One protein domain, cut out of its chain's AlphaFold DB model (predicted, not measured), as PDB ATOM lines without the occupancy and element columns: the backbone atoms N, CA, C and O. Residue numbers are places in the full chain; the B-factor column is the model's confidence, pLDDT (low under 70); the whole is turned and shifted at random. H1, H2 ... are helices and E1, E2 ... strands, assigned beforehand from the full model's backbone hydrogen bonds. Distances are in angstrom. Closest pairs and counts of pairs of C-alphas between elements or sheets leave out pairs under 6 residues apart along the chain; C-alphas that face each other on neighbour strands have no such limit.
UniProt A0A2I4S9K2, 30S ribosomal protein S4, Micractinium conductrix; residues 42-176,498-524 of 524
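Overview. This is residues 42 to 176 and 498 to 524 of the 524 residues of the protein "30S ribosomal protein S4" of Micractinium conductrix (UniProt A0A2I4S9K2). Two small lobes follow one another along the longest axis: crossed helices H3, H4, H5 and H8 make one, and a three-stranded sheet with the helical hairpin H6 and H7 on it makes the other. A loose arm with H1 and H2 precedes the first lobe, residues 66 to 76 standing free, and the long link 502 to 515 returns from the sheet to H8. The printed part has 162 residues, with named elements in the order H1 H2 H3 H4 H5 H6 H7 E1 E2 E3 H8, eight helices and three strands; the sheet order is E1 E2 E3, antiparallel, and the class is mostly helix. The whole is compact, with a radius of gyration of the C-alphas of 16.9 A and spans of 52 by 39 by 27 A.

Along the chain. H1 is residues 42 to 45, beginning at C-alpha 42 (148.960, 183.358, 165.180), and H2 is 58 to 67. H3, residues 77 to 91, is 21.6 A long, and H4, residues 97 to 109, is 18.7 A. H5 is 114 to 123, H6 is 126 to 132 and H7 is 139 to 147. E1 is 151 to 153, E2 is 170 to 173, beginning at C-alpha 170 (187.687, 199.856, 161.480), and E3 is 498 to 501. H8 is 516 to 523, ending at C-alpha 523 (178.097, 169.621, 165.199).

Arrangement. H1 touches no helix. H2 is close to H3 but not clearly touching, the closest C-alphas, Phe 61 and Leu 90, being 7.9 A apart. H3 touches H8 about perpendicular, at 81 degrees, closest at C-alphas of Gln 81 and Leu 518, 4.9 A. H4 touches H5 with residues 103 to 108 alone, at a steep tilt of 53 degrees, opposite ways, closest at C-alphas of Ala 107 and Asn 117, 5.1 A. H4 touches H8 with residues 100 to 104 alone, closest at C-alphas of Val 101 and Leu 523, 5.8 A. The hairpin H6 and H7 touches at a steep tilt of 38 degrees, closest at C-alphas of Asp 127 and Gly 142, 5.4 A. H6 is on the sheet at a height of 9.6 A, across the strands, at 82 degrees to E2 on the local plane; H7 only grazes it with residues 142 to 146. E1 and E2, a hairpin, have N 152 and O 172 within hydrogen-bond range at 2.8 A; E2 and E3 have N 171 and O 499 at 2.7 A. In H2 to H8 every O i to N i+4 pair is within hydrogen-bond range; H1 is too short for one.

Size, cuts and confidence. The C-alphas farthest apart, of Lys 73 and Gln 155, are 52.6 A apart. Residues 177 to 497 are not printed, and C-alphas 176 and 498 are 13.6 A apart across this cut. The links H1 to H2, E1 to E2 and E3 to H8 are long. The model's pLDDT is under 70 in residues 42 to 75, 175 to 176 and 511.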
ATOM      1  N   PRO A  42     149.873 182.413 165.832       39.81
ATOM      2  CA  PRO A  42     148.960 183.358 165.180       39.81
ATOM      3  C   PRO A  42     148.754 184.648 165.996       39.81
ATOM      4  O   PRO A  42     148.624 185.727 165.419       39.81
ATOM      5  N   LEU A  43     148.779 184.550 167.332       33.19
ATOM      6  CA  LEU A  43     148.706 185.688 168.260       33.19
ATOM      7  C   LEU A  43     149.958 186.580 168.187       33.19
ATOM      8  O   LEU A  43     149.860 187.795 168.337       33.19
ATOM      9  N   TYR A  44     151.123 185.997 167.894       35.84
ATOM     10  CA  TYR A  44     152.377 186.732 167.707       35.84
ATOM     11  C   TYR A  44     152.457 187.449 166.345       35.84
ATOM     12  O   TYR A  44     153.062 188.516 166.236       35.84
ATOM     13  N   LEU A  45     151.810 186.901 165.310       37.00
ATOM     14  CA  LEU A  45     151.817 187.442 163.943       37.00
ATOM     15  C   LEU A  45     150.918 188.680 163.753       37.00
ATOM     16  O   LEU A  45     151.149 189.448 162.822       37.00
ATOM     17  N   SER A  46     149.929 188.913 164.627       32.19
ATOM     18  CA  SER A  46     149.039 190.089 164.560       32.19
ATOM     19  C   SER A  46     149.569 191.323 165.304       32.19
ATOM     20  O   SER A  46     149.119 192.437 165.041       32.19
ATOM     21  N   LEU A  47     150.534 191.145 166.214       30.16
ATOM     22  CA  LEU A  47     151.002 192.191 167.134       30.16
ATOM     23  C   LEU A  47     152.227 192.978 166.654       30.16
ATOM     24  O   LEU A  47     152.658 193.898 167.349       30.16
ATOM     25  N   ILE A  48     152.804 192.660 165.493       28.59
ATOM     26  CA  ILE A  48     154.059 193.287 165.072       28.59
ATOM     27  C   ILE A  48     153.925 193.931 163.693       28.59
ATOM     28  O   ILE A  48     154.087 193.296 162.652       28.59
ATOM     29  N   GLU A  49     153.708 195.247 163.694       34.22
ATOM     30  CA  GLU A  49     154.073 196.117 162.579       34.22
ATOM     31  C   GLU A  49     155.564 195.886 162.257       34.22
ATOM     32  O   GLU A  49     156.437 196.356 162.980       34.22
ATOM     33  N   LYS A  50     155.836 195.078 161.217       43.97
ATOM     34  CA  LYS A  50     157.153 194.707 160.648       43.97
ATOM     35  C   LYS A  50     158.343 194.913 161.604       43.97
ATOM     36  O   LYS A  50     158.966 195.983 161.570       43.97
ATOM     37  N   PRO A  51     158.744 193.893 162.387       33.91
ATOM     38  CA  PRO A  51     159.961 194.009 163.152       33.91
ATOM     39  C   PRO A  51     161.150 193.946 162.200       33.91
ATOM     40  O   PRO A  51     161.249 193.130 161.283       33.91
ATOM     41  N   ILE A  52     162.051 194.872 162.458       48.28
ATOM     42  CA  ILE A  52     163.411 194.959 161.961       48.28
ATOM     43  C   ILE A  52     164.092 193.573 162.053       48.28
ATOM     44  O   ILE A  52     164.023 192.918 163.088       48.28
ATOM     45  N   ASN A  53     164.812 193.187 160.994       43.66
ATOM     46  CA  ASN A  53     165.824 192.119 160.955       43.66
ATOM     47  C   ASN A  53     165.411 190.657 160.691       43.66
ATOM     48  O   ASN A  53     165.786 189.769 161.456       43.66
ATOM     49  N   LEU A  54     164.779 190.366 159.554       42.97
ATOM     50  CA  LEU A  54     164.908 189.049 158.916       42.97
ATOM     51  C   LEU A  54     165.213 189.236 157.421       42.97
ATOM     52  O   LEU A  54     164.657 190.120 156.773       42.97
ATOM     53  N   LEU A  55     166.126 188.417 156.888       44.34
ATOM     54  CA  LEU A  55     166.488 188.333 155.458       44.34
ATOM     55  C   LEU A  55     165.302 187.984 154.546       44.34
ATOM     56  O   LEU A  55     165.369 188.184 153.338       44.34
ATOM     57  N   PHE A  56     164.236 187.464 155.141       43.91
ATOM     58  CA  PHE A  56     163.070 186.904 154.492       43.91
ATOM     59  C   PHE A  56     161.818 187.469 155.165       43.91
ATOM     60  O   PHE A  56     161.846 187.789 156.358       43.91
ATOM     61  N   SER A  57     160.702 187.561 154.435       44.72
ATOM     62  CA  SER A  57     159.403 187.572 155.113       44.72
ATOM     63  C   SER A  57     159.362 186.359 156.048       44.72
ATOM     64  O   SER A  57     159.895 185.298 155.713       44.72
ATOM     65  N   ILE A  58     158.780 186.503 157.238       51.62
ATOM     66  CA  ILE A  58     158.608 185.377 158.173       51.62
ATOM     67  C   ILE A  58     157.960 184.193 157.433       51.62
ATOM     68  O   ILE A  58     158.385 183.057 157.612       51.62
ATOM     69  N   ASP A  59     157.056 184.484 156.495       45.03
ATOM     70  CA  ASP A  59     156.426 183.527 155.582       45.03
ATOM     71  C   ASP A  59     157.426 182.757 154.712       45.03
ATOM     72  O   ASP A  59     157.283 181.553 154.549       45.03
ATOM     73  N   GLN A  60     158.470 183.406 154.184       51.53
ATOM     74  CA  GLN A  60     159.493 182.755 153.364       51.53
ATOM     75  C   GLN A  60     160.491 181.950 154.211       51.53
ATOM     76  O   GLN A  60     160.929 180.887 153.780       51.53
ATOM     77  N   PHE A  61     160.783 182.384 155.443       57.59
ATOM     78  CA  PHE A  61     161.503 181.558 156.421       57.59
ATOM     79  C   PHE A  61     160.695 180.297 156.752       57.59
ATOM     80  O   PHE A  61     161.203 179.186 156.620       57.59
ATOM     81  N   VAL A  62     159.419 180.454 157.110       58.66
ATOM     82  CA  VAL A  62     158.500 179.341 157.395       58.66
ATOM     83  C   VAL A  62     158.329 178.433 156.172       58.66
ATOM     84  O   VAL A  62     158.311 177.217 156.329       58.66
ATOM     85  N   PHE A  63     158.289 178.987 154.959       55.50
ATOM     86  CA  PHE A  63     158.190 178.247 153.698       55.50
ATOM     87  C   PHE A  63     159.466 177.473 153.334       55.50
ATOM     88  O   PHE A  63     159.385 176.329 152.902       55.50
ATOM     89  N   GLU A  64     160.660 178.032 153.549       55.44
ATOM     90  CA  GLU A  64     161.923 177.288 153.398       55.44
ATOM     91  C   GLU A  64     162.062 176.183 154.455       55.44
ATOM     92  O   GLU A  64     162.584 175.095 154.183       55.44
ATOM     93  N   PHE A  65     161.530 176.423 155.658       55.59
ATOM     94  CA  PHE A  65     161.349 175.375 156.656       55.59
ATOM     95  C   PHE A  65     160.339 174.313 156.203       55.59
ATOM     96  O   PHE A  65     160.590 173.132 156.442       55.59
ATOM     97  N   SER A  66     159.248 174.700 155.528       52.78
ATOM     98  CA  SER A  66     158.156 173.796 155.146       52.78
ATOM     99  C   SER A  66     158.433 172.971 153.881       52.78
ATOM    100  O   SER A  66     158.078 171.792 153.824       52.78
ATOM    101  N   LYS A  67     159.156 173.523 152.895       52.88
ATOM    102  CA  LYS A  67     159.573 172.838 151.654       52.88
ATOM    103  C   LYS A  67     160.335 171.536 151.914       52.88
ATOM    104  O   LYS A  67     160.279 170.616 151.106       52.88
ATOM    105  N   LYS A  68     161.043 171.444 153.045       47.72
ATOM    106  CA  LYS A  68     161.814 170.254 153.447       47.72
ATOM    107  C   LYS A  68     161.075 169.339 154.430       47.72
ATOM    108  O   LYS A  68     161.596 168.276 154.746       47.72
ATOM    109  N   THR A  69     159.891 169.727 154.908       42.06
ATOM    110  CA  THR A  69     159.056 168.928 155.826       42.06
ATOM    111  C   THR A  69     157.923 168.182 155.125       42.06
ATOM    112  O   THR A  69     157.108 167.568 155.805       42.06
ATOM    113  N   TYR A  70     157.872 168.187 153.787       42.34
ATOM    114  CA  TYR A  70     156.842 167.469 153.020       42.34
ATOM    115  C   TYR A  70     156.917 165.935 153.130       42.34
ATOM    116  O   TYR A  70     156.030 165.238 152.655       42.34
ATOM    117  N   GLN A  71     157.922 165.401 153.825       47.94
ATOM    118  CA  GLN A  71     157.896 164.033 154.334       47.94
ATOM    119  C   GLN A  71     157.845 164.079 155.861       47.94
ATOM    120  O   GLN A  71     158.841 163.897 156.563       47.94
ATOM    121  N   GLN A  72     156.653 164.361 156.389       57.38
ATOM    122  CA  GLN A  72     156.321 163.982 157.755       57.38
ATOM    123  C   GLN A  72     156.443 162.461 157.865       57.38
ATOM    124  O   GLN A  72     155.544 161.744 157.444       57.38
ATOM    125  N   LYS A  73     157.574 161.978 158.386       54.38
ATOM    126  CA  LYS A  73     157.731 160.687 159.076       54.38
ATOM    127  C   LYS A  73     159.180 160.565 159.547       54.38
ATOM    128  O   LYS A  73     160.039 160.111 158.802       54.38
ATOM    129  N   LYS A  74     159.426 161.031 160.779       54.69
ATOM    130  CA  LYS A  74     160.379 160.514 161.790       54.69
ATOM    131  C   LYS A  74     160.742 161.637 162.765       54.69
ATOM    132  O   LYS A  74     161.682 162.405 162.562       54.69
ATOM    133  N   SER A  75     159.981 161.720 163.851       64.62
ATOM    134  CA  SER A  75     160.360 162.410 165.084       64.62
ATOM    135  C   SER A  75     161.527 161.661 165.742       64.62
ATOM    136  O   SER A  75     161.335 160.893 166.675       64.62
ATOM    137  N   GLY A  76     162.733 161.824 165.200       80.69
ATOM    138  CA  GLY A  76     163.968 161.289 165.776       80.69
ATOM    139  C   GLY A  76     164.852 162.400 166.336       80.69
ATOM    140  O   GLY A  76     164.796 163.541 165.866       80.69
ATOM    141  N   GLU A  77     165.716 162.065 167.295       85.81
ATOM    142  CA  GLU A  77     166.676 163.009 167.887       85.81
ATOM    143  C   GLU A  77     167.543 163.693 166.818       85.81
ATOM    144  O   GLU A  77     167.727 164.910 166.834       85.81
ATOM    145  N   PHE A  78     167.996 162.934 165.815       84.75
ATOM    146  CA  PHE A  78     168.762 163.460 164.682       84.75
ATOM    147  C   PHE A  78     167.999 164.535 163.893       84.75
ATOM    148  O   PHE A  78     168.573 165.544 163.477       84.75
ATOM    149  N   PHE A  79     166.690 164.356 163.694       85.12
ATOM    150  CA  PHE A  79     165.877 165.331 162.972       85.12
ATOM    151  C   PHE A  79     165.737 166.633 163.768       85.12
ATOM    152  O   PHE A  79     165.842 167.721 163.197       85.12
ATOM    153  N   GLN A  80     165.566 166.536 165.090       85.19
ATOM    154  CA  GLN A  80     165.524 167.703 165.975       85.19
ATOM    155  C   GLN A  80     166.857 168.465 165.954       85.19
ATOM    156  O   GLN A  80     166.873 169.677 165.732       85.19
ATOM    157  N   GLN A  81     167.979 167.750 166.061       89.06
ATOM    158  CA  GLN A  81     169.327 168.310 165.928       89.06
ATOM    159  C   GLN A  81     169.524 169.031 164.585       89.06
ATOM    160  O   GLN A  81     169.990 170.174 164.530       89.06
ATOM    161  N   LEU A  82     169.119 168.390 163.483       85.31
ATOM    162  CA  LEU A  82     169.193 168.961 162.141       85.31
ATOM    163  C   LEU A  82     168.347 170.233 162.012       85.31
ATOM    164  O   LEU A  82     168.785 171.191 161.370       85.31
ATOM    165  N   LYS A  83     167.149 170.240 162.607       84.31
ATOM    166  CA  LYS A  83     166.222 171.375 162.606       84.31
ATOM    167  C   LYS A  83     166.821 172.576 163.336       84.31
ATOM    168  O   LYS A  83     166.882 173.652 162.744       84.31
ATOM    169  N   GLU A  84     167.326 172.394 164.557       87.81
ATOM    170  CA  GLU A  84     167.945 173.477 165.338       87.81
ATOM    171  C   GLU A  84     169.200 174.037 164.657       87.81
ATOM    172  O   GLU A  84     169.350 175.253 164.503       87.81
ATOM    173  N   ARG A  85     170.067 173.166 164.122       87.62
ATOM    174  CA  ARG A  85     171.240 173.603 163.351       87.62
ATOM    175  C   ARG A  85     170.847 174.422 162.117       87.62
ATOM    176  O   ARG A  85     171.491 175.426 161.807       87.62
ATOM    177  N   LYS A  86     169.805 173.997 161.392       85.50
ATOM    178  CA  LYS A  86     169.299 174.718 160.214       85.50
ATOM    179  C   LYS A  86     168.691 176.068 160.592       85.50
ATOM    180  O   LYS A  86     168.941 177.022 159.871       85.50
ATOM    181  N   LYS A  87     167.986 176.192 161.724       83.44
ATOM    182  CA  LYS A  87     167.485 177.491 162.223       83.44
ATOM    183  C   LYS A  87     168.590 178.527 162.349       83.44
ATOM    184  O   LYS A  87     168.449 179.623 161.812       83.44
ATOM    185  N   VAL A  88     169.704 178.164 162.982       85.75
ATOM    186  CA  VAL A  88     170.861 179.063 163.101       85.75
ATOM    187  C   VAL A  88     171.450 179.376 161.727       85.75
ATOM    188  O   VAL A  88     171.691 180.537 161.414       85.75
ATOM    189  N   SER A  89     171.646 178.356 160.887       85.88
ATOM    190  CA  SER A  89     172.182 178.526 159.530       85.88
ATOM    191  C   SER A  89     171.371 179.529 158.701       85.88
ATOM    192  O   SER A  89     171.955 180.469 158.167       85.88
ATOM    193  N   LEU A  90     170.045 179.361 158.649       81.50
ATOM    194  CA  LEU A  90     169.140 180.217 157.880       81.50
ATOM    195  C   LEU A  90     169.097 181.645 158.440       81.50
ATOM    196  O   LEU A  90     169.133 182.610 157.680       81.50
ATOM    197  N   PHE A  91     169.079 181.799 159.769       82.62
ATOM    198  CA  PHE A  91     169.033 183.116 160.408       82.62
ATOM    199  C   PHE A  91     170.233 183.999 160.038       82.62
ATOM    200  O   PHE A  91     170.079 185.195 159.807       82.62
ATOM    201  N   TYR A  92     171.418 183.399 159.910       85.50
ATOM    202  CA  TYR A  92     172.649 184.088 159.515       85.50
ATOM    203  C   TYR A  92     172.911 184.056 157.997       85.50
ATOM    204  O   TYR A  92     174.058 184.151 157.547       85.50
ATOM    205  N   GLY A  93     171.849 183.938 157.193       80.75
ATOM    206  CA  GLY A  93     171.907 183.962 155.732       80.75
ATOM    207  C   GLY A  93     172.516 182.692 155.153       80.75
ATOM    208  O   GLY A  93     173.574 182.749 154.534       80.75
ATOM    209  N   ASP A  94     171.879 181.549 155.374       83.31
ATOM    210  CA  ASP A  94     172.245 180.251 154.790       83.31
ATOM    211  C   ASP A  94     173.716 179.874 155.003       83.31
ATOM    212  O   ASP A  94     174.472 179.564 154.079       83.31
ATOM    213  N   LEU A  95     174.153 179.944 156.258       87.06
ATOM    214  CA  LEU A  95     175.538 179.681 156.625       87.06
ATOM    215  C   LEU A  95     175.883 178.197 156.376       87.06
ATOM    216  O   LEU A  95     175.232 177.317 156.952       87.06
ATOM    217  N   PRO A  96     176.894 177.876 155.547       89.44
ATOM    218  CA  PRO A  96     177.167 176.499 155.152       89.44
ATOM    219  C   PRO A  96     177.632 175.660 156.346       89.44
ATOM    220  O   PRO A  96     178.360 176.138 157.219       89.44
ATOM    221  N   ARG A  97     177.277 174.365 156.354       90.38
ATOM    222  CA  ARG A  97     177.613 173.438 157.455       90.38
ATOM    223  C   ARG A  97     179.104 173.463 157.801       90.38
ATOM    224  O   ARG A  97     179.432 173.518 158.977       90.38
ATOM    225  N   LYS A  98     179.989 173.473 156.795       93.56
ATOM    226  CA  LYS A  98     181.450 173.504 156.990       93.56
ATOM    227  C   LYS A  98     181.897 174.715 157.825       93.56
ATOM    228  O   LYS A  98     182.716 174.567 158.723       93.56
ATOM    229  N   GLN A  99     181.319 175.894 157.581       93.12
ATOM    230  CA  GLN A  99     181.630 177.092 158.367       93.12
ATOM    231  C   GLN A  99     181.046 177.011 159.782       93.12
ATOM    232  O   GLN A  99     181.739 177.369 160.728       93.12
ATOM    233  N   LEU A 100     179.819 176.497 159.952       93.31
ATOM    234  CA  LEU A 100     179.249 176.273 161.290       93.31
ATOM    235  C   LEU A 100     180.108 175.322 162.130       93.31
ATOM    236  O   LEU A 100     180.335 175.599 163.302       93.31
ATOM    237  N   VAL A 101     180.607 174.234 161.537       95.06
ATOM    238  CA  VAL A 101     181.511 173.289 162.215       95.06
ATOM    239  C   VAL A 101     182.820 173.977 162.614       95.06
ATOM    240  O   VAL A 101     183.311 173.754 163.716       95.06
ATOM    241  N   LYS A 102     183.359 174.870 161.776       94.94
ATOM    242  CA  LYS A 102     184.550 175.655 162.131       94.94
ATOM    243  C   LYS A 102     184.296 176.560 163.341       94.94
ATOM    244  O   LYS A 102     185.006 176.456 164.335       94.94
ATOM    245  N   PHE A 103     183.225 177.360 163.314       94.88
ATOM    246  CA  PHE A 103     182.855 178.208 164.457       94.88
ATOM    247  C   PHE A 103     182.573 177.399 165.721       94.88
ATOM    248  O   PHE A 103     182.848 177.853 166.825       94.88
ATOM    249  N   PHE A 104     182.040 176.193 165.565       94.94
ATOM    250  CA  PHE A 104     181.804 175.275 166.663       94.94
ATOM    251  C   PHE A 104     183.098 174.794 167.325       94.94
ATOM    252  O   PHE A 104     183.209 174.821 168.551       94.94
ATOM    253  N   GLN A 105     184.075 174.377 166.520       95.06
ATOM    254  CA  GLN A 105     185.393 173.971 167.006       95.06
ATOM    255  C   GLN A 105     186.110 175.139 167.688       95.06
ATOM    256  O   GLN A 105     186.666 174.962 168.771       95.06
ATOM    257  N   ASP A 106     186.032 176.336 167.108       94.75
ATOM    258  CA  ASP A 106     186.621 177.547 167.682       94.75
ATOM    259  C   ASP A 106     185.930 177.927 169.006       94.75
ATOM    260  O   ASP A 106     186.596 178.141 170.019       94.75
ATOM    261  N   ALA A 107     184.594 177.894 169.057       95.00
ATOM    262  CA  ALA A 107     183.820 178.176 170.266       95.00
ATOM    263  C   ALA A 107     184.090 177.182 171.406       95.00
ATOM    264  O   ALA A 107     184.064 177.581 172.571       95.00
ATOM    265  N   ARG A 108     184.344 175.902 171.087       94.38
ATOM    266  CA  ARG A 108     184.722 174.868 172.070       94.38
ATOM    267  C   ARG A 108     186.090 175.133 172.704       94.38
ATOM    268  O   ARG A 108     186.280 174.776 173.861       94.38
ATOM    269  N   LYS A 109     187.025 175.737 171.965       95.19
ATOM    270  CA  LYS A 109     188.370 176.083 172.463       95.19
ATOM    271  C   LYS A 109     188.362 177.331 173.349       95.19
ATOM    272  O   LYS A 109     189.236 177.495 174.197       95.19
ATOM    273  N   MET A 110     187.391 178.222 173.157       93.75
ATOM    274  CA  MET A 110     187.260 179.449 173.940       93.75
ATOM    275  C   MET A 110     186.765 179.165 175.364       93.75
ATOM    276  O   MET A 110     185.850 178.370 175.577       93.75
ATOM    277  N   LYS A 111     187.321 179.878 176.352       93.62
ATOM    278  CA  LYS A 111     186.861 179.815 177.749       93.62
ATOM    279  C   LYS A 111     185.431 180.367 177.870       93.62
ATOM    280  O   LYS A 111     185.063 181.307 177.169       93.62
ATOM    281  N   GLY A 112     184.634 179.813 178.783       92.50
ATOM    282  CA  GLY A 112     183.276 180.285 179.081       92.50
ATOM    283  C   GLY A 112     182.155 179.416 178.500       92.50
ATOM    284  O   GLY A 112     182.345 178.244 178.187       92.50
ATOM    285  N   TYR A 113     180.949 179.985 178.408       91.75
ATOM    286  CA  TYR A 113     179.768 179.256 177.939       91.75
ATOM    287  C   TYR A 113     179.794 179.079 176.420       91.75
ATOM    288  O   TYR A 113     179.746 180.058 175.676       91.75
ATOM    289  N   PHE A 114     179.766 177.823 175.975       91.38
ATOM    290  CA  PHE A 114     179.774 177.448 174.559       91.38
ATOM    291  C   PHE A 114     178.722 178.200 173.720       91.38
ATOM    292  O   PHE A 114     179.050 178.716 172.655       91.38
ATOM    293  N   SER A 115     177.481 178.318 174.210       90.81
ATOM    294  CA  SER A 115     176.398 179.014 173.498       90.81
ATOM    295  C   SER A 115     176.729 180.483 173.232       90.81
ATOM    296  O   SER A 115     176.561 180.965 172.114       90.81
ATOM    297  N   LYS A 116     177.268 181.186 174.234       91.19
ATOM    298  CA  LYS A 116     177.688 182.587 174.102       91.19
ATOM    299  C   LYS A 116     178.868 182.724 173.145       91.19
ATOM    300  O   LYS A 116     178.849 183.616 172.307       91.19
ATOM    301  N   ASN A 117     179.848 181.829 173.238       93.50
ATOM    302  CA  ASN A 117     181.037 181.856 172.384       93.50
ATOM    303  C   ASN A 117     180.677 181.616 170.911       93.50
ATOM    304  O   ASN A 117     181.120 182.364 170.043       93.50
ATOM    305  N   LEU A 118     179.816 180.632 170.628       93.00
ATOM    306  CA  LEU A 118     179.338 180.356 169.273       93.00
ATOM    307  C   LEU A 118     178.626 181.575 168.675       93.00
ATOM    308  O   LEU A 118     178.922 181.972 167.550       93.00
ATOM    309  N   LEU A 119     177.709 182.184 169.431       91.56
ATOM    310  CA  LEU A 119     176.979 183.368 168.978       91.56
ATOM    311  C   LEU A 119     177.894 184.575 168.779       91.56
ATOM    312  O   LEU A 119     177.753 185.275 167.780       91.56
ATOM    313  N   ALA A 120     178.849 184.797 169.684       92.44
ATOM    314  CA  ALA A 120     179.820 185.876 169.563       92.44
ATOM    315  C   ALA A 120     180.626 185.755 168.260       92.44
ATOM    316  O   ALA A 120     180.741 186.734 167.523       92.44
ATOM    317  N   LEU A 121     181.103 184.548 167.930       93.88
ATOM    318  CA  LEU A 121     181.827 184.287 166.683       93.88
ATOM    319  C   LEU A 121     180.951 184.527 165.450       93.88
ATOM    320  O   LEU A 121     181.386 185.182 164.504       93.88
ATOM    321  N   VAL A 122     179.706 184.050 165.450       92.62
ATOM    322  CA  VAL A 122     178.819 184.216 164.289       92.62
ATOM    323  C   VAL A 122     178.391 185.678 164.099       92.62
ATOM    324  O   VAL A 122     178.371 186.158 162.968       92.62
ATOM    325  N   GLU A 123     178.117 186.418 165.173       91.31
ATOM    326  CA  GLU A 123     177.761 187.846 165.101       91.31
ATOM    327  C   GLU A 123     178.944 188.758 164.763       91.31
ATOM    328  O   GLU A 123     178.746 189.855 164.250       91.31
ATOM    329  N   SER A 124     180.176 188.327 165.040       93.12
ATOM    330  CA  SER A 124     181.394 189.074 164.696       93.12
ATOM    331  C   SER A 124     181.782 188.997 163.217       93.12
ATOM    332  O   SER A 124     182.749 189.631 162.797       93.12
ATOM    333  N   ARG A 125     181.052 188.226 162.403       94.19
ATOM    334  CA  ARG A 125     181.326 188.124 160.968       94.19
ATOM    335  C   ARG A 125     181.114 189.459 160.263       94.19
ATOM    336  O   ARG A 125     180.120 190.141 160.508       94.19
ATOM    337  N   LEU A 126     181.987 189.777 159.310       94.50
ATOM    338  CA  LEU A 126     181.921 191.021 158.540       94.50
ATOM    339  C   LEU A 126     180.556 191.231 157.860       94.50
ATOM    340  O   LEU A 126     179.978 192.310 157.969       94.50
ATOM    341  N   ASP A 127     180.007 190.203 157.206       92.25
ATOM    342  CA  ASP A 127     178.703 190.291 156.532       92.25
ATOM    343  C   ASP A 127     177.539 190.570 157.500       92.25
ATOM    344  O   ASP A 127     176.654 191.376 157.200       92.25
ATOM    345  N   VAL A 128     177.572 189.960 158.687       90.06
ATOM    346  CA  VAL A 128     176.593 190.195 159.755       90.06
ATOM    347  C   VAL A 128     176.753 191.594 160.344       90.06
ATOM    348  O   VAL A 128     175.758 192.294 160.505       90.06
ATOM    349  N   VAL A 129     177.978 192.050 160.609       90.12
ATOM    350  CA  VAL A 129     178.233 193.384 161.175       90.12
ATOM    351  C   VAL A 129     177.776 194.496 160.229       90.12
ATOM    352  O   VAL A 129     177.157 195.460 160.686       90.12
ATOM    353  N   LEU A 130     177.990 194.361 158.916       86.88
ATOM    354  CA  LEU A 130     177.474 195.316 157.925       86.88
ATOM    355  C   LEU A 130     175.940 195.402 157.958       86.88
ATOM    356  O   LEU A 130     175.372 196.498 157.963       86.88
ATOM    357  N   TYR A 131     175.277 194.248 158.033       83.62
ATOM    358  CA  TYR A 131     173.823 194.157 158.127       83.62
ATOM    359  C   TYR A 131     173.285 194.731 159.447       83.62
ATOM    360  O   TYR A 131     172.378 195.560 159.441       83.62
ATOM    361  N   ARG A 132     173.882 194.360 160.588       81.81
ATOM    362  CA  ARG A 132     173.488 194.824 161.930       81.81
ATOM    363  C   ARG A 132     173.597 196.338 162.084       81.81
ATOM    364  O   ARG A 132     172.772 196.940 162.766       81.81
ATOM    365  N   ASN A 133     174.585 196.952 161.437       78.81
ATOM    366  CA  ASN A 133     174.777 198.401 161.450       78.81
ATOM    367  C   ASN A 133     173.885 199.153 160.454       78.81
ATOM    368  O   ASN A 133     173.893 200.386 160.444       78.81
ATOM    369  N   GLY A 134     173.100 198.439 159.640       72.94
ATOM    370  CA  GLY A 134     172.207 199.034 158.649       72.94
ATOM    371  C   GLY A 134     172.946 199.682 157.479       72.94
ATOM    372  O   GLY A 134     172.374 200.531 156.801       72.94
ATOM    373  N   LEU A 135     174.209 199.306 157.244       74.94
ATOM    374  CA  LEU A 135     174.938 199.715 156.041       74.94
ATOM    375  C   LEU A 135     174.410 199.003 154.794       74.94
ATOM    376  O   LEU A 135     174.594 199.483 153.680       74.94
ATOM    377  N   VAL A 136     173.768 197.853 154.996       75.50
ATOM    378  CA  VAL A 136     173.243 196.995 153.941       75.50
ATOM    379  C   VAL A 136     171.855 196.496 154.330       75.50
ATOM    380  O   VAL A 136     171.590 196.260 155.510       75.50
ATOM    381  N   ARG A 137     170.956 196.319 153.351       72.88
ATOM    382  CA  ARG A 137     169.571 195.895 153.609       72.88
ATOM    383  C   ARG A 137     169.452 194.395 153.852       72.88
ATOM    384  O   ARG A 137     168.559 193.973 154.582       72.88
ATOM    385  N   THR A 138     170.314 193.592 153.234       75.62
ATOM    386  CA  THR A 138     170.332 192.128 153.386       75.62
ATOM    387  C   THR A 138     171.757 191.600 153.562       75.62
ATOM    388  O   THR A 138     172.716 192.198 153.077       75.62
ATOM    389  N   ILE A 139     171.925 190.448 154.220       82.69
ATOM    390  CA  ILE A 139     173.253 189.811 154.352       82.69
ATOM    391  C   ILE A 139     173.793 189.380 152.976       82.69
ATOM    392  O   ILE A 139     174.995 189.464 152.737       82.69
ATOM    393  N   ALA A 140     172.924 188.961 152.047       82.12
ATOM    394  CA  ALA A 140     173.316 188.571 150.690       82.12
ATOM    395  C   ALA A 140     173.940 189.741 149.910       82.12
ATOM    396  O   ALA A 140     175.017 189.592 149.335       82.12
ATOM    397  N   GLU A 141     173.316 190.917 149.975       80.94
ATOM    398  CA  GLU A 141     173.867 192.160 149.428       80.94
ATOM    399  C   GLU A 141     175.211 192.505 150.094       80.94
ATOM    400  O   GLU A 141     176.170 192.872 149.419       80.94
ATOM    401  N   GLY A 142     175.339 192.282 151.409       85.88
ATOM    402  CA  GLY A 142     176.588 192.525 152.133       85.88
ATOM    403  C   GLY A 142     177.709 191.618 151.634       85.88
ATOM    404  O   GLY A 142     178.816 192.073 151.357       85.88
ATOM    405  N   ARG A 143     177.405 190.336 151.417       90.56
ATOM    406  CA  ARG A 143     178.337 189.374 150.812       90.56
ATOM    407  C   ARG A 143     178.720 189.757 149.391       90.56
ATOM    408  O   ARG A 143     179.872 189.555 149.024       90.56
ATOM    409  N   GLN A 144     177.790 190.289 148.602       89.44
ATOM    410  CA  GLN A 144     178.071 190.764 147.251       89.44
ATOM    411  C   GLN A 144     179.052 191.944 147.278       89.44
ATOM    412  O   GLN A 144     180.060 191.915 146.576       89.44
ATOM    413  N   LEU A 145     178.825 192.936 148.145       89.81
ATOM    414  CA  LEU A 145     179.740 194.069 148.324       89.81
ATOM    415  C   LEU A 145     181.143 193.619 148.746       89.81
ATOM    416  O   LEU A 145     182.134 194.093 148.190       89.81
ATOM    417  N   ILE A 146     181.223 192.675 149.688       94.12
ATOM    418  CA  ILE A 146     182.495 192.105 150.142       94.12
ATOM    419  C   ILE A 146     183.187 191.369 148.988       94.12
ATOM    420  O   ILE A 146     184.333 191.668 148.675       94.12
ATOM    421  N   LYS A 147     182.491 190.470 148.278       94.12
ATOM    422  CA  LYS A 147     183.062 189.730 147.137       94.12
ATOM    423  C   LYS A 147     183.595 190.651 146.035       94.12
ATOM    424  O   LYS A 147     184.637 190.356 145.460       94.12
ATOM    425  N   HIS A 148     182.928 191.776 145.780       90.69
ATOM    426  CA  HIS A 148     183.379 192.786 144.817       90.69
ATOM    427  C   HIS A 148     184.464 193.736 145.356       90.69
ATOM    428  O   HIS A 148     184.742 194.742 144.710       90.69
ATOM    429  N   LYS A 149     185.077 193.452 146.518       92.50
ATOM    430  CA  LYS A 149     186.134 194.271 147.139       92.50
ATOM    431  C   LYS A 149     185.720 195.734 147.367       92.50
ATOM    432  O   LYS A 149     186.540 196.635 147.274       92.50
ATOM    433  N   LYS A 150     184.450 195.983 147.700       90.44
ATOM    434  CA  LYS A 150     183.933 197.336 148.011       90.44
ATOM    435  C   LYS A 150     184.010 197.681 149.502       90.44
ATOM    436  O   LYS A 150     183.655 198.787 149.907       90.44
ATOM    437  N   VAL A 151     184.447 196.722 150.317       92.62
ATOM    438  CA  VAL A 151     184.576 196.832 151.772       92.62
ATOM    439  C   VAL A 151     186.048 196.737 152.150       92.62
ATOM    440  O   VAL A 151     186.768 195.857 151.673       92.62
ATOM    441  N   GLN A 152     186.476 197.627 153.033       93.88
ATOM    442  CA  GLN A 152     187.801 197.639 153.627       93.88
ATOM    443  C   GLN A 152     187.689 197.410 155.134       93.88
ATOM    444  O   GLN A 152     186.775 197.926 155.775       93.88
ATOM    445  N   VAL A 153     188.630 196.661 155.706       95.88
ATOM    446  CA  VAL A 153     188.840 196.599 157.159       95.88
ATOM    447  C   VAL A 153     190.280 196.999 157.429       95.88
ATOM    448  O   VAL A 153     191.194 196.481 156.788       95.88
ATOM    449  N   ASN A 154     190.483 197.947 158.340       94.69
ATOM    450  CA  ASN A 154     191.783 198.536 158.654       94.69
ATOM    451  C   ASN A 154     192.527 198.953 157.371       94.69
ATOM    452  O   ASN A 154     193.684 198.593 157.167       94.69
ATOM    453  N   GLN A 155     191.813 199.648 156.473       92.38
ATOM    454  CA  GLN A 155     192.287 200.145 155.167       92.38
ATOM    455  C   GLN A 155     192.625 199.070 154.113       92.38
ATOM    456  O   GLN A 155     192.934 199.409 152.974       92.38
ATOM    457  N   LYS A 156     192.514 197.774 154.430       94.44
ATOM    458  CA  LYS A 156     192.771 196.681 153.479       94.44
ATOM    459  C   LYS A 156     191.473 196.178 152.858       94.44
ATOM    460  O   LYS A 156     190.507 195.897 153.567       94.44
ATOM    461  N   PHE A 157     191.457 196.024 151.534       94.75
ATOM    462  CA  PHE A 157     190.315 195.460 150.814       94.75
ATOM    463  C   PHE A 157     190.144 193.975 151.113       94.75
ATOM    464  O   PHE A 157     191.085 193.187 151.013       94.75
ATOM    465  N   ILE A 158     188.913 193.589 151.433       95.50
ATOM    466  CA  ILE A 158     188.572 192.220 151.805       95.50
ATOM    467  C   ILE A 158     187.557 191.648 150.825       95.50
ATOM    468  O   ILE A 158     186.552 192.283 150.525       95.50
ATOM    469  N   SER A 159     187.807 190.414 150.379       95.50
ATOM    470  CA  SER A 159     186.909 189.635 149.515       95.50
ATOM    471  C   SER A 159     186.129 188.538 150.249       95.50
ATOM    472  O   SER A 159     185.155 188.005 149.715       95.50
ATOM    473  N   SER A 160     186.533 188.184 151.475       94.62
ATOM    474  CA  SER A 160     185.952 187.069 152.229       94.62
ATOM    475  C   SER A 160     184.910 187.544 153.253       94.62
ATOM    476  O   SER A 160     185.259 188.251 154.198       94.62
ATOM    477  N   PRO A 161     183.631 187.136 153.139       93.38
ATOM    478  CA  PRO A 161     182.587 187.557 154.076       93.38
ATOM    479  C   PRO A 161     182.649 186.852 155.434       93.38
ATOM    480  O   PRO A 161     182.074 187.337 156.402       93.38
ATOM    481  N   SER A 162     183.330 185.705 155.519       92.31
ATOM    482  CA  SER A 162     183.431 184.903 156.745       92.31
ATOM    483  C   SER A 162     184.522 185.377 157.708       92.31
ATOM    484  O   SER A 162     184.826 184.660 158.660       92.31
ATOM    485  N   ILE A 163     185.148 186.529 157.453       94.50
ATOM    486  CA  ILE A 163     186.136 187.113 158.362       94.50
ATOM    487  C   ILE A 163     185.458 187.491 159.676       94.50
ATOM    488  O   ILE A 163     184.418 188.148 159.686       94.50
ATOM    489  N   VAL A 164     186.072 187.041 160.766       94.94
ATOM    490  CA  VAL A 164     185.702 187.352 162.146       94.94
ATOM    491  C   VAL A 164     186.424 188.626 162.550       94.94
ATOM    492  O   VAL A 164     187.655 188.665 162.534       94.94
ATOM    493  N   LEU A 165     185.654 189.658 162.882       94.94
ATOM    494  CA  LEU A 165     186.175 190.953 163.298       94.94
ATOM    495  C   LEU A 165     186.656 190.907 164.745       94.94
ATOM    496  O   LEU A 165     186.048 190.270 165.610       94.94
ATOM    497  N   LYS A 166     187.747 191.618 165.001       94.12
ATOM    498  CA  LYS A 166     188.304 191.820 166.332       94.12
ATOM    499  C   LYS A 166     187.872 193.179 166.878       94.12
ATOM    500  O   LYS A 166     187.670 194.117 166.108       94.12
ATOM    501  N   PRO A 167     187.718 193.302 168.207       93.38
ATOM    502  CA  PRO A 167     187.451 194.594 168.826       93.38
ATOM    503  C   PRO A 167     188.546 195.600 168.440       93.38
ATOM    504  O   PRO A 167     189.730 195.286 168.529       93.38
ATOM    505  N   GLY A 168     188.141 196.789 168.003       92.81
ATOM    506  CA  GLY A 168     189.009 197.841 167.475       92.81
ATOM    507  C   GLY A 168     189.090 197.903 165.946       92.81
ATOM    508  O   GLY A 168     189.578 198.901 165.425       92.81
ATOM    509  N   ASP A 169     188.589 196.898 165.219       95.25
ATOM    510  CA  ASP A 169     188.632 196.908 163.754       95.25
ATOM    511  C   ASP A 169     187.765 198.033 163.162       95.25
ATOM    512  O   ASP A 169     186.599 198.224 163.529       95.25
ATOM    513  N   ILE A 170     188.336 198.757 162.197       94.56
ATOM    514  CA  ILE A 170     187.687 199.856 161.480       94.56
ATOM    515  C   ILE A 170     187.255 199.352 160.110       94.56
ATOM    516  O   ILE A 170     188.079 198.983 159.280       94.56
ATOM    517  N   ILE A 171     185.956 199.371 159.849       93.94
ATOM    518  CA  ILE A 171     185.341 198.957 158.593       93.94
ATOM    519  C   ILE A 171     184.970 200.216 157.813       93.94
ATOM    520  O   ILE A 171     184.245 201.068 158.323       93.94
ATOM    521  N   SER A 172     185.417 200.330 156.570       91.25
ATOM    522  CA  SER A 172     185.039 201.407 155.654       91.25
ATOM    523  C   SER A 172     184.426 200.830 154.383       91.25
ATOM    524  O   SER A 172     184.910 199.847 153.820       91.25
ATOM    525  N   LEU A 173     183.339 201.438 153.916       87.56
ATOM    526  CA  LEU A 173     182.793 201.156 152.593       87.56
ATOM    527  C   LEU A 173     183.327 202.172 151.593       87.56
ATOM    528  O   LEU A 173     183.307 203.378 151.843       87.56
ATOM    529  N   GLN A 174     183.757 201.689 150.431       81.44
ATOM    530  CA  GLN A 174     184.103 202.574 149.330       81.44
ATOM    531  C   GLN A 174     182.839 203.316 148.878       81.44
ATOM    532  O   GLN A 174     181.794 202.704 148.636       81.44
ATOM    533  N   LYS A 175     182.922 204.645 148.766       66.88
ATOM    534  CA  LYS A 175     181.833 205.466 148.229       66.88
ATOM    535  C   LYS A 175     181.640 205.113 146.754       66.88
ATOM    536  O   LYS A 175     182.353 205.615 145.894       66.88
ATOM    537  N   LEU A 176     180.684 204.239 146.456       56.88
ATOM    538  CA  LEU A 176     180.211 204.051 145.088       56.88
ATOM    539  C   LEU A 176     179.412 205.305 144.732       56.88
ATOM    540  O   LEU A 176     178.445 205.627 145.432       56.88
ATOM    541  N   THR A 498     181.613 204.525 157.629       85.00
ATOM    542  CA  THR A 498     182.608 203.885 158.489       85.00
ATOM    543  C   THR A 498     181.953 203.291 159.726       85.00
ATOM    544  O   THR A 498     180.985 203.834 160.265       85.00
ATOM    545  N   VAL A 499     182.470 202.154 160.176       88.69
ATOM    546  CA  VAL A 499     182.042 201.454 161.387       88.69
ATOM    547  C   VAL A 499     183.279 201.085 162.182       88.69
ATOM    548  O   VAL A 499     184.195 200.479 161.642       88.69
ATOM    549  N   ILE A 500     183.288 201.409 163.466       91.81
ATOM    550  CA  ILE A 500     184.291 200.936 164.414       91.81
ATOM    551  C   ILE A 500     183.641 199.816 165.215       91.81
ATOM    552  O   ILE A 500     182.623 200.016 165.889       91.81
ATOM    553  N   TYR A 501     184.191 198.613 165.103       92.75
ATOM    554  CA  TYR A 501     183.701 197.455 165.832       92.75
ATOM    555  C   TYR A 501     184.295 197.450 167.240       92.75
ATOM    556  O   TYR A 501     185.499 197.289 167.399       92.75
ATOM    557  N   LEU A 502     183.475 197.638 168.277       90.94
ATOM    558  CA  LEU A 502     183.979 197.769 169.647       90.94
ATOM    559  C   LEU A 502     184.116 196.415 170.338       90.94
ATOM    560  O   LEU A 502     185.132 196.144 170.965       90.94
ATOM    561  N   TYR A 503     183.087 195.571 170.260       91.06
ATOM    562  CA  TYR A 503     183.079 194.251 170.888       91.06
ATOM    563  C   TYR A 503     182.020 193.331 170.265       91.06
ATOM    564  O   TYR A 503     181.107 193.769 169.562       91.06
ATOM    565  N   SER A 504     182.111 192.029 170.538       84.75
ATOM    566  CA  SER A 504     181.084 191.068 170.127       84.75
ATOM    567  C   SER A 504     179.838 191.163 171.003       84.75
ATOM    568  O   SER A 504     179.968 191.230 172.231       84.75
ATOM    569  N   PRO A 505     178.624 191.117 170.429       81.62
ATOM    570  CA  PRO A 505     177.405 191.176 171.222       81.62
ATOM    571  C   PRO A 505     177.332 189.967 172.163       81.62
ATOM    572  O   PRO A 505     177.454 188.818 171.750       81.62
ATOM    573  N   GLN A 506     177.126 190.234 173.453       73.50
ATOM    574  CA  GLN A 506     177.089 189.192 174.488       73.50
ATOM    575  C   GLN A 506     175.745 188.454 174.550       73.50
ATOM    576  O   GLN A 506     175.646 187.380 175.147       73.50
ATOM    577  N   ARG A 507     174.691 189.057 173.993       76.50
ATOM    578  CA  ARG A 507     173.339 188.501 173.928       76.50
ATOM    579  C   ARG A 507     172.740 188.811 172.567       76.50
ATOM    580  O   ARG A 507     172.812 189.948 172.107       76.50
ATOM    581  N   VAL A 508     172.130 187.796 171.967       77.94
ATOM    582  CA  VAL A 508     171.373 187.906 170.722       77.94
ATOM    583  C   VAL A 508     169.954 187.463 171.025       77.94
ATOM    584  O   VAL A 508     169.745 186.365 171.540       77.94
ATOM    585  N   ASN A 509     168.988 188.322 170.721       75.31
ATOM    586  CA  ASN A 509     167.583 187.963 170.822       75.31
ATOM    587  C   ASN A 509     167.147 187.369 169.485       75.31
ATOM    588  O   ASN A 509     167.159 188.057 168.461       75.31
ATOM    589  N   PHE A 510     166.774 186.094 169.506       72.56
ATOM    590  CA  PHE A 510     166.165 185.428 168.365       72.56
ATOM    591  C   PHE A 510     164.641 185.567 168.433       72.56
ATOM    592  O   PHE A 510     164.081 185.553 169.530       72.56
ATOM    593  N   PRO A 511     163.954 185.658 167.283       69.12
ATOM    594  CA  PRO A 511     162.493 185.646 167.239       69.12
ATOM    595  C   PRO A 511     161.902 184.251 167.508       69.12
ATOM    596  O   PRO A 511     160.689 184.089 167.558       69.12
ATOM    597  N   PHE A 512     162.747 183.231 167.662       78.00
ATOM    598  CA  PHE A 512     162.370 181.856 167.956       78.00
ATOM    599  C   PHE A 512     163.302 181.263 169.011       78.00
ATOM    600  O   PHE A 512     164.442 181.700 169.176       78.00
ATOM    601  N   TYR A 513     162.826 180.228 169.697       82.25
ATOM    602  CA  TYR A 513     163.652 179.455 170.615       82.25
ATOM    603  C   TYR A 513     164.651 178.574 169.850       82.25
ATOM    604  O   TYR A 513     164.294 177.922 168.855       82.25
ATOM    605  N   ILE A 514     165.895 178.577 170.335       85.75
ATOM    606  CA  ILE A 514     167.011 177.783 169.824       85.75
ATOM    607  C   ILE A 514     167.565 176.951 170.967       85.75
ATOM    608  O   ILE A 514     168.015 177.506 171.973       85.75
ATOM    609  N   ASP A 515     167.585 175.637 170.778       89.81
ATOM    610  CA  ASP A 515     168.235 174.731 171.715       89.81
ATOM    611  C   ASP A 515     169.706 174.516 171.315       89.81
ATOM    612  O   ASP A 515     170.034 173.850 170.326       89.81
ATOM    613  N   PHE A 516     170.613 175.112 172.092       89.31
ATOM    614  CA  PHE A 516     172.054 175.028 171.848       89.31
ATOM    615  C   PHE A 516     172.646 173.653 172.166       89.31
ATOM    616  O   PHE A 516     173.690 173.315 171.600       89.31
ATOM    617  N   ASP A 517     171.999 172.843 173.006       91.56
ATOM    618  CA  ASP A 517     172.494 171.507 173.338       91.56
ATOM    619  C   ASP A 517     172.269 170.541 172.173       91.56
ATOM    620  O   ASP A 517     173.172 169.781 171.807       91.56
ATOM    621  N   LEU A 518     171.121 170.646 171.497       91.06
ATOM    622  CA  LEU A 518     170.855 169.909 170.259       91.06
ATOM    623  C   LEU A 518     171.817 170.309 169.134       91.06
ATOM    624  O   LEU A 518     172.318 169.451 168.405       91.06
ATOM    625  N   ILE A 519     172.149 171.597 169.021       89.56
ATOM    626  CA  ILE A 519     173.157 172.067 168.057       89.56
ATOM    627  C   ILE A 519     174.531 171.485 168.385       89.56
ATOM    628  O   ILE A 519     175.255 171.065 167.479       89.56
ATOM    629  N   LYS A 520     174.886 171.422 169.673       91.00
ATOM    630  CA  LYS A 520     176.161 170.867 170.126       91.00
ATOM    631  C   LYS A 520     176.303 169.383 169.801       91.00
ATOM    632  O   LYS A 520     177.402 168.980 169.434       91.00
ATOM    633  N   ARG A 521     175.221 168.605 169.897       90.00
ATOM    634  CA  ARG A 521     175.183 167.195 169.469       90.00
ATOM    635  C   ARG A 521     175.195 167.036 167.945       90.00
ATOM    636  O   ARG A 521     175.699 166.049 167.447       90.00
ATOM    637  N   SER A 522     174.666 168.010 167.200       87.94
ATOM    638  CA  SER A 522     174.652 167.973 165.728       87.94
ATOM    639  C   SER A 522     176.014 168.263 165.081       87.94
ATOM    640  O   SER A 522     176.279 167.826 163.958       87.94
ATOM    641  N   LEU A 523     176.823 169.110 165.725       86.06
ATOM    642  CA  LEU A 523     178.097 169.621 165.199       86.06
ATOM    643  C   LEU A 523     179.329 168.965 165.830       86.06
ATOM    644  O   LEU A 523     180.421 169.104 165.276       86.06
ATOM    645  N   GLY A 524     179.152 168.345 166.995       74.50
ATOM    646  CA  GLY A 524     180.171 167.598 167.723       74.50
ATOM    647  C   GLY A 524     180.161 166.143 167.344       74.50
ATOM    648  O   GLY A 524     181.280 165.597 167.348       74.50
TER     649      GLY A 524